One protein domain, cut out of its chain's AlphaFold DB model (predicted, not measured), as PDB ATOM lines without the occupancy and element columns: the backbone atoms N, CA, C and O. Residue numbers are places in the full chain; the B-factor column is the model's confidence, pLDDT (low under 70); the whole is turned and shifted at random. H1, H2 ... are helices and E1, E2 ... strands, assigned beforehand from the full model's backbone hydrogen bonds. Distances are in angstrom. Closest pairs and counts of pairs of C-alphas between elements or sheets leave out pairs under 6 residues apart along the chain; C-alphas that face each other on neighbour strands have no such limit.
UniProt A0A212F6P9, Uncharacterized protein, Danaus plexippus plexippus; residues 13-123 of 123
ATOM      1  N   GLY A  13      75.248 159.315  34.425       95.44
ATOM      2  CA  GLY A  13      75.953 159.640  33.196       95.44
ATOM      3  C   GLY A  13      77.396 160.047  33.481       95.44
ATOM      4  O   GLY A  13      77.724 160.550  34.558       95.44
ATOM      5  N   ASN A  14      78.273 159.856  32.498       93.62
ATOM      6  CA  ASN A  14      79.568 160.536  32.464       93.62
ATOM      7  C   ASN A  14      79.387 161.992  31.990       93.62
ATOM      8  O   ASN A  14      79.839 162.370  30.909       93.62
ATOM      9  N   ASP A  15      78.656 162.778  32.775       95.25
ATOM     10  CA  ASP A  15      78.320 164.174  32.505       95.25
ATOM     11  C   ASP A  15      78.511 165.049  33.758       95.25
ATOM     12  O   ASP A  15      78.942 164.589  34.820       95.25
ATOM     13  N   GLU A  16      78.262 166.352  33.626       96.12
ATOM     14  CA  GLU A  16      78.453 167.311  34.720       96.12
ATOM     15  C   GLU A  16      77.557 167.012  35.925       96.12
ATOM     16  O   GLU A  16      78.013 167.114  37.064       96.12
ATOM     17  N   ASP A  17      76.319 166.577  35.692       96.44
ATOM     18  CA  ASP A  17      75.370 166.241  36.754       96.44
ATOM     19  C   ASP A  17      75.793 164.977  37.513       96.44
ATOM     20  O   ASP A  17      75.753 164.941  38.745       96.44
ATOM     21  N   GLY A  18      76.282 163.955  36.807       95.44
ATOM     22  CA  GLY A  18      76.836 162.749  37.419       95.44
ATOM     23  C   GLY A  18      78.076 163.058  38.262       95.44
ATOM     24  O   GLY A  18      78.210 162.573  39.392       95.44
ATOM     25  N   ASN A  19      78.956 163.928  37.759       94.44
ATOM     26  CA  ASN A  19      80.112 164.424  38.509       94.44
ATOM     27  C   ASN A  19      79.688 165.244  39.738       94.44
ATOM     28  O   ASN A  19      80.257 165.086  40.822       94.44
ATOM     29  N   TYR A  20      78.664 166.086  39.604       95.69
ATOM     30  CA  TYR A  20      78.098 166.850  40.711       95.69
ATOM     31  C   TYR A  20      77.567 165.929  41.819       95.69
ATOM     32  O   TYR A  20      77.943 166.105  42.981       95.69
ATOM     33  N   LEU A  21      76.785 164.896  41.474       94.19
ATOM     34  CA  LEU A  21      76.258 163.911  42.430       94.19
ATOM     35  C   LEU A  21      77.371 163.207  43.219       94.19
ATOM     36  O   LEU A  21      77.274 163.059  44.440       94.19
ATOM     37  N   GLN A  22      78.457 162.818  42.550       92.06
ATOM     38  CA  GLN A  22      79.611 162.209  43.216       92.06
ATOM     39  C   GLN A  22      80.310 163.162  44.189       92.06
ATOM     40  O   GLN A  22      80.774 162.724  45.244       92.06
ATOM     41  N   ASN A  23      80.381 164.450  43.853       92.75
ATOM     42  CA  ASN A  23      81.031 165.456  44.689       92.75
ATOM     43  C   ASN A  23      80.215 165.783  45.945       92.75
ATOM     44  O   ASN A  23      80.791 165.946  47.022       92.75
ATOM     45  N   ILE A  24      78.884 165.852  45.842       93.06
ATOM     46  CA  ILE A  24      78.023 166.157  46.996       93.06
ATOM     47  C   ILE A  24      77.783 164.945  47.910       93.06
ATOM     48  O   ILE A  24      77.509 165.117  49.101       93.06
ATOM     49  N   ALA A  25      77.897 163.725  47.375       88.75
ATOM     50  CA  ALA A  25      77.665 162.471  48.091       88.75
ATOM     51  C   ALA A  25      78.804 161.454  47.860       88.75
ATOM     52  O   ALA A  25      78.580 160.356  47.331       88.75
ATOM     53  N   PRO A  26      80.042 161.780  48.274       87.88
ATOM     54  CA  PRO A  26      81.203 160.949  47.991       87.88
ATOM     55  C   PRO A  26      81.064 159.559  48.621       87.88
ATOM     56  O   PRO A  26      80.826 159.407  49.820       87.88
ATOM     57  N   GLY A  27      81.234 158.522  47.797       86.94
ATOM     58  CA  GLY A  27      81.183 157.122  48.228       86.94
ATOM     59  C   GLY A  27      79.778 156.570  48.502       86.94
ATOM     60  O   GLY A  27      79.668 155.458  49.027       86.94
ATOM     61  N   LEU A  28      78.717 157.314  48.168       90.62
ATOM     62  CA  LEU A  28      77.347 156.804  48.233       90.62
ATOM     63  C   LEU A  28      77.079 155.790  47.111       90.62
ATOM     64  O   LEU A  28      76.640 154.675  47.401       90.62
ATOM     65  N   ILE A  29      77.379 156.170  45.864       92.69
ATOM     66  CA  ILE A  29      77.202 155.334  44.669       92.69
ATOM     67  C   ILE A  29      78.306 154.271  44.623       92.69
ATOM     68  O   ILE A  29      79.498 154.593  44.681       92.69
ATOM     69  N   LEU A  30      77.913 153.001  44.535       91.00
ATOM     70  CA  LEU A  30      78.832 151.881  44.331       91.00
ATOM     71  C   LEU A  30      79.568 152.057  43.006       91.00
ATOM     72  O   LEU A  30      78.942 152.338  41.998       91.00
ATOM     73  N   ASP A  31      80.894 151.923  43.006       85.56
ATOM     74  CA  ASP A  31      81.723 152.128  41.810       85.56
ATOM     75  C   ASP A  31      81.383 153.416  41.039       85.56
ATOM     76  O   ASP A  31      81.435 153.457  39.813       85.56
ATOM     77  N   GLY A  32      81.043 154.486  41.766       78.06
ATOM     78  CA  GLY A  32      80.636 155.755  41.166       78.06
ATOM     79  C   GLY A  32      81.728 156.440  40.342       78.06
ATOM     80  O   GLY A  32      81.426 157.394  39.653       78.06
ATOM     81  N   LYS A  33      82.980 155.969  40.370       78.81
ATOM     82  CA  LYS A  33      84.055 156.489  39.514       78.81
ATOM     83  C   LYS A  33      84.185 155.639  38.260       78.81
ATOM     84  O   LYS A  33      84.227 154.413  38.353       78.81
ATOM     85  N   LEU A  34      84.351 156.294  37.110       69.81
ATOM     86  CA  LEU A  34      84.696 155.615  35.862       69.81
ATOM     87  C   LEU A  34      85.926 154.737  36.060       69.81
ATOM     88  O   LEU A  34      87.002 155.209  36.430       69.81
ATOM     89  N   ASN A  35      85.752 153.455  35.774       68.62
ATOM     90  CA  ASN A  35      86.848 152.523  35.633       68.62
ATOM     91  C   ASN A  35      87.004 152.226  34.135       68.62
ATOM     92  O   ASN A  35      86.134 151.558  33.574       68.62
ATOM     93  N   PRO A  36      88.085 152.690  33.480       65.75
ATOM     94  CA  PRO A  36      88.288 152.490  32.044       65.75
ATOM     95  C   PRO A  36      88.388 151.010  31.642       65.75
ATOM     96  O   PRO A  36      88.230 150.686  30.472       65.75
ATOM     97  N   ASN A  37      88.592 150.109  32.610       65.06
ATOM     98  CA  ASN A  37      88.643 148.664  32.400       65.06
ATOM     99  C   ASN A  37      87.312 147.952  32.712       65.06
ATOM    100  O   ASN A  37      87.258 146.725  32.698       65.06
ATOM    101  N   SER A  38      86.245 148.682  33.060       62.00
ATOM    102  CA  SER A  38      84.915 148.102  33.282       62.00
ATOM    103  C   SER A  38      84.087 148.133  32.001       62.00
ATOM    104  O   SER A  38      83.958 149.171  31.357       62.00
ATOM    105  N   TYR A  39      83.481 146.997  31.654       62.16
ATOM    106  CA  TYR A  39      82.477 146.931  30.595       62.16
ATOM    107  C   TYR A  39      81.278 147.818  30.955       62.16
ATOM    108  O   TYR A  39      80.832 147.824  32.105       62.16
ATOM    109  N   SER A  40      80.744 148.549  29.971       62.34
ATOM    110  CA  SER A  40      79.679 149.544  30.184       62.34
ATOM    111  C   SER A  40      78.437 148.974  30.882       62.34
ATOM    112  O   SER A  40      77.773 149.697  31.612       62.34
ATOM    113  N   SER A  41      78.140 147.684  30.702       67.62
ATOM    114  CA  SER A  41      76.990 146.997  31.310       67.62
ATOM    115  C   SER A  41      77.144 146.687  32.805       67.62
ATOM    116  O   SER A  41      76.162 146.327  33.454       67.62
ATOM    117  N   SER A  42      78.352 146.815  33.361       76.88
ATOM    118  CA  SER A  42      78.664 146.556  34.776       76.88
ATOM    119  C   SER A  42      79.270 147.779  35.476       76.88
ATOM    120  O   SER A  42      79.967 147.652  36.486       76.88
ATOM    121  N   SER A  43      79.045 148.975  34.934       87.38
ATOM    122  CA  SER A  43      79.486 150.244  35.513       87.38
ATOM    123  C   SER A  43      78.293 151.021  36.062       87.38
ATOM    124  O   SER A  43      77.244 151.058  35.429       87.38
ATOM    125  N   CYS A  44      78.461 151.681  37.211       93.31
ATOM    126  CA  CYS A  44      77.481 152.661  37.691       93.31
ATOM    127  C   CYS A  44      77.629 154.018  36.982       93.31
ATOM    128  O   CYS A  44      76.765 154.874  37.121       93.31
ATOM    129  N   VAL A  45      78.699 154.219  36.204       93.75
ATOM    130  CA  VAL A  45      78.861 155.388  35.329       93.75
ATOM    131  C   VAL A  45      78.757 154.955  33.877       93.75
ATOM    132  O   VAL A  45      79.553 154.126  33.423       93.75
ATOM    133  N   ILE A  46      77.794 155.518  33.156       93.25
ATOM    134  CA  ILE A  46      77.463 155.147  31.783       93.25
ATOM    135  C   ILE A  46      77.960 156.240  30.832       93.25
ATOM    136  O   ILE A  46      77.582 157.408  30.935       93.25
ATOM    137  N   ASN A  47      78.831 155.862  29.896       90.69
ATOM    138  CA  ASN A  47      79.279 156.770  28.843       90.69
ATOM    139  C   ASN A  47      78.146 157.020  27.844       90.69
ATOM    140  O   ASN A  47      77.389 156.106  27.530       90.69
ATOM    141  N   ASN A  48      78.079 158.237  27.301       89.88
ATOM    142  CA  ASN A  48      77.066 158.650  26.320       89.88
ATOM    143  C   ASN A  48      75.609 158.522  26.809       89.88
ATOM    144  O   ASN A  48      74.695 158.480  25.990       89.88
ATOM    145  N   ALA A  49      75.387 158.482  28.123       92.88
ATOM    146  CA  ALA A  49      74.067 158.570  28.737       92.88
ATOM    147  C   ALA A  49      73.983 159.824  29.608       92.88
ATOM    148  O   ALA A  49      74.996 160.290  30.134       92.88
ATOM    149  N   ARG A  50      72.770 160.361  29.755       95.75
ATOM    150  CA  ARG A  50      72.498 161.525  30.602       95.75
ATOM    151  C   ARG A  50      72.146 161.060  32.006       95.75
ATOM    152  O   ARG A  50      71.338 160.149  32.164       95.75
ATOM    153  N   THR A  51      72.729 161.689  33.017       97.31
ATOM    154  CA  THR A  51      72.300 161.514  34.406       97.31
ATOM    155  C   THR A  51      70.824 161.878  34.536       97.31
ATOM    156  O   THR A  51      70.371 162.864  33.953       97.31
ATOM    157  N   ALA A  52      70.089 161.074  35.306       97.25
ATOM    158  CA  ALA A  52      68.656 161.226  35.491       97.25
ATOM    159  C   ALA A  52      68.288 162.611  36.049       97.25
ATOM    160  O   ALA A  52      68.942 163.120  36.966       97.25
ATOM    161  N   LYS A  53      67.220 163.212  35.516       96.00
ATOM    162  CA  LYS A  53      66.735 164.543  35.908       96.00
ATOM    163  C   LYS A  53      65.241 164.536  36.136       96.00
ATOM    164  O   LYS A  53      64.484 163.909  35.401       96.00
ATOM    165  N   TYR A  54      64.818 165.317  37.120       96.00
ATOM    166  CA  TYR A  54      63.416 165.608  37.368       96.00
ATOM    167  C   TYR A  54      63.227 167.109  37.541       96.00
ATOM    168  O   TYR A  54      63.894 167.731  38.368       96.00
ATOM    169  N   ALA A  55      62.315 167.684  36.770       96.50
ATOM    170  CA  ALA A  55      61.862 169.053  36.927       96.50
ATOM    171  C   ALA A  55      60.408 169.038  37.396       96.50
ATOM    172  O   ALA A  55      59.560 168.409  36.768       96.50
ATOM    173  N   ALA A  56      60.122 169.753  38.480       97.38
ATOM    174  CA  ALA A  56      58.766 169.984  38.957       97.38
ATOM    175  C   ALA A  56      58.450 171.477  38.907       97.38
ATOM    176  O   ALA A  56      59.253 172.305  39.340       97.38
ATOM    177  N   VAL A  57      57.277 171.811  38.383       97.38
ATOM    178  CA  VAL A  57      56.731 173.164  38.369       97.38
ATOM    179  C   VAL A  57      55.624 173.228  39.401       97.38
ATOM    180  O   VAL A  57      54.704 172.407  39.388       97.38
ATOM    181  N   PHE A  58      55.714 174.222  40.273       97.75
ATOM    182  CA  PHE A  58      54.738 174.479  41.319       97.75
ATOM    183  C   PHE A  58      53.990 175.776  41.026       97.75
ATOM    184  O   PHE A  58      54.557 176.710  40.454       97.75
ATOM    185  N   ASP A  59      52.719 175.832  41.409       97.12
ATOM    186  CA  ASP A  59      51.944 177.065  41.370       97.12
ATOM    187  C   ASP A  59      52.280 177.992  42.557       97.12
ATOM    188  O   ASP A  59      53.083 177.672  43.438       97.12
ATOM    189  N   GLY A  60      51.641 179.165  42.605       97.31
ATOM    190  CA  GLY A  60      51.838 180.133  43.691       97.31
ATOM    191  C   GLY A  60      51.332 179.676  45.068       97.31
ATOM    192  O   GLY A  60      51.588 180.361  46.055       97.31
ATOM    193  N   LYS A  61      50.614 178.549  45.148       97.44
ATOM    194  CA  LYS A  61      50.129 177.937  46.392       97.44
ATOM    195  C   LYS A  61      51.021 176.782  46.855       97.44
ATOM    196  O   LYS A  61      50.812 176.267  47.950       97.44
ATOM    197  N   GLY A  62      52.019 176.404  46.055       96.19
ATOM    198  CA  GLY A  62      52.901 175.271  46.317       96.19
ATOM    199  C   GLY A  62      52.356 173.930  45.822       96.19
ATOM    200  O   GLY A  62      52.910 172.894  46.183       96.19
ATOM    201  N   GLU A  63      51.302 173.915  45.000       97.19
ATOM    202  CA  GLU A  63      50.797 172.696  44.364       97.19
ATOM    203  C   GLU A  63      51.653 172.357  43.134       97.19
ATOM    204  O   GLU A  63      51.939 173.222  42.307       97.19
ATOM    205  N   CYS A  64      52.084 171.095  43.004       96.50
ATOM    206  CA  CYS A  64      52.816 170.637  41.820       96.50
ATOM    207  C   CYS A  64      51.849 170.519  40.637       96.50
ATOM    208  O   CYS A  64      50.923 169.709  40.672       96.50
ATOM    209  N   ILE A  65      52.077 171.309  39.589       97.31
ATOM    210  CA  ILE A  65      51.217 171.360  38.400       97.31
ATOM    211  C   ILE A  65      51.812 170.619  37.200       97.31
ATOM    212  O   ILE A  65      51.082 170.259  36.279       97.31
ATOM    213  N   LEU A  66      53.128 170.387  37.195       97.31
ATOM    214  CA  LEU A  66      53.815 169.648  36.139       97.31
ATOM    215  C   LEU A  66      55.068 168.972  36.691       97.31
ATOM    216  O   LEU A  66      55.886 169.621  37.335       97.31
ATOM    217  N   GLY A  67      55.250 167.696  36.364       96.50
ATOM    218  CA  GLY A  67      56.499 166.968  36.559       96.50
ATOM    219  C   GLY A  67      57.029 166.462  35.221       96.50
ATOM    220  O   GLY A  67      56.277 165.869  34.452       96.50
ATOM    221  N   LEU A  68      58.313 166.683  34.950       96.44
ATOM    222  CA  LEU A  68      59.020 166.177  33.778       96.44
ATOM    223  C   LEU A  68      60.247 165.388  34.237       96.44
ATOM    224  O   LEU A  68      61.141 165.948  34.870       96.44
ATOM    225  N   GLY A  69      60.281 164.099  33.913       95.31
ATOM    226  CA  GLY A  69      61.400 163.212  34.220       95.31
ATOM    227  C   GLY A  69      62.118 162.750  32.957       95.31
ATOM    228  O   GLY A  69      61.468 162.297  32.021       95.31
ATOM    229  N   ASP A  70      63.445 162.833  32.963       95.94
ATOM    230  CA  ASP A  70      64.347 162.122  32.052       95.94
ATOM    231  C   ASP A  70      65.070 161.069  32.897       95.94
ATOM    232  O   ASP A  70      65.974 161.401  33.666       95.94
ATOM    233  N   MET A  71      64.573 159.831  32.857       94.62
ATOM    234  CA  MET A  71      64.938 158.757  33.793       94.62
ATOM    235  C   MET A  71      65.491 157.513  33.086       94.62
ATOM    236  O   MET A  71      65.800 156.526  33.751       94.62
ATOM    237  N   ASP A  72      65.662 157.567  31.762       95.75
ATOM    238  CA  ASP A  72      65.995 156.423  30.901       95.75
ATOM    239  C   ASP A  72      67.300 155.725  31.310       95.75
ATOM    240  O   ASP A  72      67.477 154.525  31.116       95.75
ATOM    241  N   ILE A  73      68.238 156.449  31.929       96.06
ATOM    242  CA  ILE A  73      69.495 155.855  32.397       96.06
ATOM    243  C   ILE A  73      69.288 154.769  33.461       96.06
ATOM    244  O   ILE A  73      70.152 153.901  33.611       96.06
ATOM    245  N   HIS A  74      68.163 154.765  34.184       96.25
ATOM    246  CA  HIS A  74      67.860 153.706  35.145       96.25
ATOM    247  C   HIS A  74      67.616 152.348  34.469       96.25
ATOM    248  O   HIS A  74      67.871 151.317  35.095       96.25
ATOM    249  N   ASP A  75      67.299 152.316  33.169       95.38
ATOM    250  CA  ASP A  75      67.256 151.071  32.390       95.38
ATOM    251  C   ASP A  75      68.630 150.386  32.303       95.38
ATOM    252  O   ASP A  75      68.731 149.178  32.085       95.38
ATOM    253  N   CYS A  76      69.715 151.135  32.540       95.06
ATOM    254  CA  CYS A  76      71.069 150.588  32.611       95.06
ATOM    255  C   CYS A  76      71.355 149.843  33.928       95.06
ATOM    256  O   CYS A  76      72.421 149.232  34.057       95.06
ATOM    257  N   ILE A  77      70.437 149.856  34.903       95.75
ATOM    258  CA  ILE A  77      70.551 149.078  36.143       95.75
ATOM    259  C   ILE A  77      70.249 147.611  35.815       95.75
ATOM    260  O   ILE A  77      69.152 147.089  36.010       95.75
ATOM    261  N   SER A  78      71.253 146.950  35.241       95.56
ATOM    262  CA  SER A  78      71.163 145.601  34.693       95.56
ATOM    263  C   SER A  78      71.378 144.517  35.754       95.56
ATOM    264  O   SER A  78      72.004 144.735  36.796       95.56
ATOM    265  N   ILE A  79      70.947 143.291  35.449       96.81
ATOM    266  CA  ILE A  79      71.265 142.104  36.259       96.81
ATOM    267  C   ILE A  79      72.784 141.935  36.434       96.81
ATOM    268  O   ILE A  79      73.241 141.545  37.509       96.81
ATOM    269  N   ASP A  80      73.584 142.231  35.408       94.81
ATOM    270  CA  ASP A  80      75.040 142.077  35.480       94.81
ATOM    271  C   ASP A  80      75.693 143.145  36.363       94.81
ATOM    272  O   ASP A  80      76.654 142.845  37.078       94.81
ATOM    273  N   LEU A  81      75.125 144.354  36.407       94.38
ATOM    274  CA  LEU A  81      75.516 145.371  37.380       94.38
ATOM    275  C   LEU A  81      75.227 144.901  38.814       94.38
ATOM    276  O   LEU A  81      76.086 145.021  39.689       94.38
ATOM    277  N   VAL A  82      74.060 144.295  39.055       95.62
ATOM    278  CA  VAL A  82      73.721 143.726  40.370       95.62
ATOM    279  C   VAL A  82      74.671 142.582  40.745       95.62
ATOM    280  O   VAL A  82      75.182 142.556  41.866       95.62
ATOM    281  N   LYS A  83      74.967 141.662  39.814       95.25
ATOM    282  CA  LYS A  83      75.907 140.545  40.033       95.25
ATOM    283  C   LYS A  83      77.299 141.022  40.436       95.25
ATOM    284  O   LYS A  83      77.891 140.442  41.343       95.25
ATOM    285  N   LYS A  84      77.810 142.088  39.811       93.25
ATOM    286  CA  LYS A  84      79.112 142.678  40.163       93.25
ATOM    287  C   LYS A  84      79.192 143.075  41.641       93.25
ATOM    288  O   LYS A  84      80.252 142.988  42.254       93.25
ATOM    289  N   HIS A  85      78.066 143.477  42.224       93.75
ATOM    290  CA  HIS A  85      77.971 143.912  43.614       93.75
ATOM    291  C   HIS A  85      77.307 142.885  44.534       93.75
ATOM    292  O   HIS A  85      76.937 143.224  45.662       93.75
ATOM    293  N   LEU A  86      77.193 141.624  44.106       94.69
ATOM    294  CA  LEU A  86      76.446 140.603  44.833       94.69
ATOM    295  C   LEU A  86      76.942 140.416  46.275       94.69
ATOM    296  O   LEU A  86      76.129 140.285  47.186       94.69
ATOM    297  N   ASP A  87      78.251 140.497  46.522       94.00
ATOM    298  CA  ASP A  87      78.812 140.402  47.879       94.00
ATOM    299  C   ASP A  87      78.305 141.509  48.816       94.00
ATOM    300  O   ASP A  87      78.112 141.289  50.016       94.00
ATOM    301  N   LYS A  88      78.027 142.706  48.280       92.56
ATOM    302  CA  LYS A  88      77.418 143.800  49.049       92.56
ATOM    303  C   LYS A  88      75.965 143.481  49.386       92.56
ATOM    304  O   LYS A  88      75.568 143.673  50.530       92.56
ATOM    305  N   LEU A  89      75.201 142.929  48.442       93.31
ATOM    306  CA  LEU A  89      73.814 142.514  48.681       93.31
ATOM    307  C   LEU A  89      73.741 141.377  49.718       93.31
ATOM    308  O   LEU A  89      72.938 141.437  50.646       93.31
ATOM    309  N   LYS A  90      74.631 140.378  49.632       93.94
ATOM    310  CA  LYS A  90      74.707 139.258  50.592       93.94
ATOM    311  C   LYS A  90      75.065 139.697  52.010       93.94
ATOM    312  O   LYS A  90      74.691 139.038  52.978       93.94
ATOM    313  N   THR A  91      75.803 140.790  52.159       92.31
ATOM    314  CA  THR A  91      76.223 141.300  53.474       92.31
ATOM    315  C   THR A  91      75.304 142.395  54.010       92.31
ATOM    316  O   THR A  91      75.324 142.666  55.211       92.31
ATOM    317  N   ALA A  92      74.449 142.978  53.166       93.44
ATOM    318  CA  ALA A  92      73.476 143.977  53.581       93.44
ATOM    319  C   ALA A  92      72.465 143.394  54.595       93.44
ATOM    320  O   ALA A  92      72.052 142.235  54.466       93.44
ATOM    321  N   PRO A  93      72.062 144.167  55.619       94.31
ATOM    322  CA  PRO A  93      71.004 143.769  56.550       94.31
ATOM    323  C   PRO A  93      69.594 143.975  55.971       94.31
ATOM    324  O   PRO A  93      68.655 143.336  56.428       94.31
ATOM    325  N   LEU A  94      69.455 144.863  54.986       95.12
ATOM    326  CA  LEU A  94      68.211 145.224  54.310       95.12
ATOM    327  C   LEU A  94      68.554 145.634  52.877       95.12
ATOM    328  O   LEU A  94      69.537 146.349  52.667       95.12
ATOM    329  N   ILE A  95      67.740 145.200  51.919       96.81
ATOM    330  CA  ILE A  95      67.800 145.647  50.529       96.81
ATOM    331  C   ILE A  95      66.543 146.475  50.264       96.81
ATOM    332  O   ILE A  95      65.432 146.012  50.511       96.81
ATOM    333  N   VAL A  96      66.731 147.708  49.797       96.50
ATOM    334  CA  VAL A  96      65.647 148.629  49.435       96.50
ATOM    335  C   VAL A  96      65.725 148.883  47.938       96.50
ATOM    336  O   VAL A  96      66.820 149.109  47.422       96.50
ATOM    337  N   LEU A  97      64.587 148.818  47.262       95.56
ATOM    338  CA  LEU A  97      64.453 149.014  45.823       95.56
ATOM    339  C   LEU A  97      63.220 149.872  45.535       95.56
ATOM    340  O   LEU A  97      62.242 149.794  46.273       95.56
ATOM    341  N   ASP A  98      63.278 150.666  44.473       94.50
ATOM    342  CA  ASP A  98      62.150 151.449  43.973       94.50
ATOM    343  C   ASP A  98      61.659 150.904  42.619       94.50
ATOM    344  O   ASP A  98      62.197 149.931  42.073       94.50
ATOM    345  N   GLY A  99      60.608 151.522  42.082       93.38
ATOM    346  CA  GLY A  99      60.021 151.166  40.790       93.38
ATOM    347  C   GLY A  99      60.735 151.718  39.556       93.38
ATOM    348  O   GLY A  99      60.197 151.568  38.464       93.38
ATOM    349  N   ASN A 100      61.899 152.362  39.693       94.94
ATOM    350  CA  ASN A 100      62.584 153.006  38.565       94.94
ATOM    351  C   ASN A 100      63.526 152.062  37.802       94.94
ATOM    352  O   ASN A 100      64.130 152.474  36.816       94.94
ATOM    353  N   ILE A 101      63.676 150.811  38.246       95.94
ATOM    354  CA  ILE A 101      64.582 149.828  37.638       95.94
ATOM    355  C   ILE A 101      63.839 148.846  36.715       95.94
ATOM    356  O   ILE A 101      62.652 148.581  36.932       95.94
ATOM    357  N   PRO A 102      64.530 148.203  35.749       97.19
ATOM    358  CA  PRO A 102      63.929 147.164  34.919       97.19
ATOM    359  C   PRO A 102      63.308 146.032  35.742       97.19
ATOM    360  O   PRO A 102      63.921 145.523  36.687       97.19
ATOM    361  N   LEU A 103      62.128 145.564  35.321       97.00
ATOM    362  CA  LEU A 103      61.402 144.474  35.989       97.00
ATOM    363  C   LEU A 103      62.266 143.214  36.145       97.00
ATOM    364  O   LEU A 103      62.316 142.625  37.219       97.00
ATOM    365  N   SER A 104      63.008 142.839  35.102       97.69
ATOM    366  CA  SER A 104      63.906 141.677  35.131       97.69
ATOM    367  C   SER A 104      65.013 141.810  36.186       97.69
ATOM    368  O   SER A 104      65.363 140.836  36.857       97.69
ATOM    369  N   THR A 105      65.545 143.019  36.382       97.56
ATOM    370  CA  THR A 105      66.519 143.299  37.441       97.56
ATOM    371  C   THR A 105      65.861 143.236  38.818       97.56
ATOM    372  O   THR A 105      66.439 142.665  39.745       97.56
ATOM    373  N   MET A 106      64.643 143.760  38.956       97.56
ATOM    374  CA  MET A 106      63.869 143.692  40.195       97.56
ATOM    375  C   MET A 106      63.596 142.243  40.619       97.56
ATOM    376  O   MET A 106      63.907 141.858  41.748       97.56
ATOM    377  N   GLU A 107      63.091 141.413  39.703       97.44
ATOM    378  CA  GLU A 107      62.857 139.981  39.918       97.44
ATOM    379  C   GLU A 107      64.139 139.258  40.346       97.44
ATOM    380  O   GLU A 107      64.132 138.446  41.279       97.44
ATOM    381  N   TYR A 108      65.267 139.592  39.711       97.56
ATOM    382  CA  TYR A 108      66.568 139.054  40.087       97.56
ATOM    383  C   TYR A 108      66.964 139.449  41.517       97.56
ATOM    384  O   TYR A 108      67.336 138.579  42.306       97.56
ATOM    385  N   ILE A 109      66.839 140.725  41.892       97.44
ATOM    386  CA  ILE A 109      67.143 141.201  43.251       97.44
ATOM    387  C   ILE A 109      66.258 140.497  44.287       97.44
ATOM    388  O   ILE A 109      66.765 140.046  45.316       97.44
ATOM    389  N   LEU A 110      64.959 140.349  44.023       96.44
ATOM    390  CA  LEU A 110      64.033 139.662  44.929       96.44
ATOM    391  C   LEU A 110      64.382 138.176  45.090       96.44
ATOM    392  O   LEU A 110      64.331 137.647  46.204       96.44
ATOM    393  N   LYS A 111      64.826 137.510  44.016       96.94
ATOM    394  CA  LYS A 111      65.357 136.142  44.092       96.94
ATOM    395  C   LYS A 111      66.583 136.066  45.006       96.94
ATOM    396  O   LYS A 111      66.628 135.189  45.868       96.94
ATOM    397  N   ILE A 112      67.531 136.997  44.871       96.38
ATOM    398  CA  ILE A 112      68.699 137.101  45.761       96.38
ATOM    399  C   ILE A 112      68.257 137.337  47.212       96.38
ATOM    400  O   ILE A 112      68.758 136.675  48.120       96.38
ATOM    401  N   CYS A 113      67.280 138.214  47.451       96.94
ATOM    402  CA  CYS A 113      66.744 138.443  48.795       96.94
ATOM    403  C   CYS A 113      66.213 137.142  49.419       96.94
ATOM    404  O   CYS A 113      66.570 136.801  50.548       96.94
ATOM    405  N   ASN A 114      65.427 136.366  48.667       96.56
ATOM    406  CA  ASN A 114      64.888 135.092  49.140       96.56
ATOM    407  C   ASN A 114      65.968 134.010  49.352       96.56
ATOM    408  O   ASN A 114      65.909 133.269  50.340       96.56
ATOM    409  N   GLU A 115      66.950 133.919  48.447       96.81
ATOM    410  CA  GLU A 115      68.059 132.953  48.500       96.81
ATOM    411  C   GLU A 115      68.955 133.195  49.722       96.81
ATOM    412  O   GLU A 115      69.225 132.273  50.488       96.81
ATOM    413  N   TYR A 116      69.345 134.450  49.960       96.31
ATOM    414  CA  TYR A 116      70.258 134.834  51.044       96.31
ATOM    415  C   TYR A 116      69.546 135.283  52.326       96.31
ATOM    416  O   TYR A 116      70.193 135.820  53.229       96.31
ATOM    417  N   LYS A 117      68.224 135.079  52.409       96.44
ATOM    418  CA  LYS A 117      67.377 135.442  53.558       96.44
ATOM    419  C   LYS A 117      67.565 136.896  53.993       96.44
ATOM    420  O   LYS A 117      67.739 137.198  55.172       96.44
ATOM    421  N   LYS A 118      67.534 137.799  53.013       95.81
ATOM    422  CA  LYS A 118      67.569 139.247  53.217       95.81
ATOM    423  C   LYS A 118      66.163 139.826  53.134       95.81
ATOM    424  O   LYS A 118      65.446 139.500  52.189       95.81
ATOM    425  N   PRO A 119      65.765 140.698  54.074       96.38
ATOM    426  CA  PRO A 119      64.572 141.509  53.897       96.38
ATOM    427  C   PRO A 119      64.728 142.377  52.641       96.38
ATOM    428  O   PRO A 119      65.724 143.093  52.505       96.38
ATOM    429  N   GLY A 120      63.759 142.281  51.733       94.25
ATOM    430  CA  GLY A 120      63.598 143.179  50.593       94.25
ATOM    431  C   GLY A 120      62.430 144.124  50.859       94.25
ATOM    432  O   GLY A 120      61.362 143.666  51.264       94.25
ATOM    433  N   MET A 121      62.632 145.424  50.662       94.62
ATOM    434  CA  MET A 121      61.605 146.454  50.824       94.62
ATOM    435  C   MET A 121      61.452 147.229  49.521       94.62
ATOM    436  O   MET A 121      62.440 147.728  48.985       94.62
ATOM    437  N   PHE A 122      60.216 147.329  49.044       91.75
ATOM    438  CA  PHE A 122      59.855 148.161  47.904       91.75
ATOM    439  C   PHE A 122      59.359 149.520  48.407       91.75
ATOM    440  O   PHE A 122      58.570 149.546  49.358       91.75
ATOM    441  N   VAL A 123      59.848 150.613  47.819       86.56
ATOM    442  CA  VAL A 123      59.477 152.000  48.165       86.56
ATOM    443  C   VAL A 123      58.855 152.747  47.001       86.56
ATOM    444  O   VAL A 123      59.203 152.438  45.840       86.56
TER     445      VAL A 123
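AT A GLANCE: This is residues 13 to 123 of the 123 residues of an uncharacterized protein of Danaus plexippus plexippus (UniProt A0A212F6P9). A long two-stranded hairpin, E1 and E2, forms an arm that reaches away from a small head, where H5 packs on the short strands E3 and E4, with H3 packed on H5 and H4 close by. H2 joins arm to head, and H1 with the long unnamed stretch 25 to 52 makes a looser side. The 111 printed residues hold five named helices and four named strands, ordered H1 E1 E2 H2 H3 H4 E3 H5 E4, a mixed class; E1 and E2 are antiparallel, E3 and E4 parallel. The model is only just loose, close to compact, with a radius of gyration of the C-alphas of 16.1 A and spans of 50 by 33 by 24 A.

HOW THE PARTS SIT: Start at H1, residues 16 to 24, which touches no helix. Next find the hairpin of E1, residues 53 to 58, and E2, residues 64 to 70: N 55 and O 68 are 2.8 A apart, within hydrogen-bond range. H2, residues 72 to 76, is apart from H3, residues 79 to 84. H3 touches H5, residues 103 to 115, which touches H3 with residues 104 to 109 alone, at a steep tilt of 49 degrees, the same way; the closest C-alphas, of Ile 79 and Thr 105, are 5.0 A apart. H4, residues 86 to 91, is close to H5 but not clearly touching; the closest C-alphas, of Leu 89 and Ile 112, are 8.0 A apart. E3, residues 95 to 97, H5 and E4, residues 120 to 122, form a strand-helix-strand unit, two parallel strands joined through a helix, with a right-handed crossover; N 121 and O 95 are 2.9 A apart, within hydrogen-bond range. Every O i to N i+4 pair is within range in H1, H3, H4 and H5; H2 has 0 of 1, but 2 of 2 O i to N i+3 pairs.

IN THESE COORDINATES: Find C-alpha 16 at (78.453, 167.311, 34.720); from there H1 runs 12.3 A. E1 measures 16.5 A and E2 17.3 A. H5 runs 18.3 A from C-alpha 103 at (61.402, 144.474, 35.989), and E4 ends at C-alpha 122, (59.855, 148.161, 47.904).

THE WHOLE: The two C-alphas farthest apart, of Asn 37 and Lys 61, are 50.4 A apart. The printed part has no cut; its one long link is H1 to E1. Look at residues 34 to 41 for pLDDT under 70.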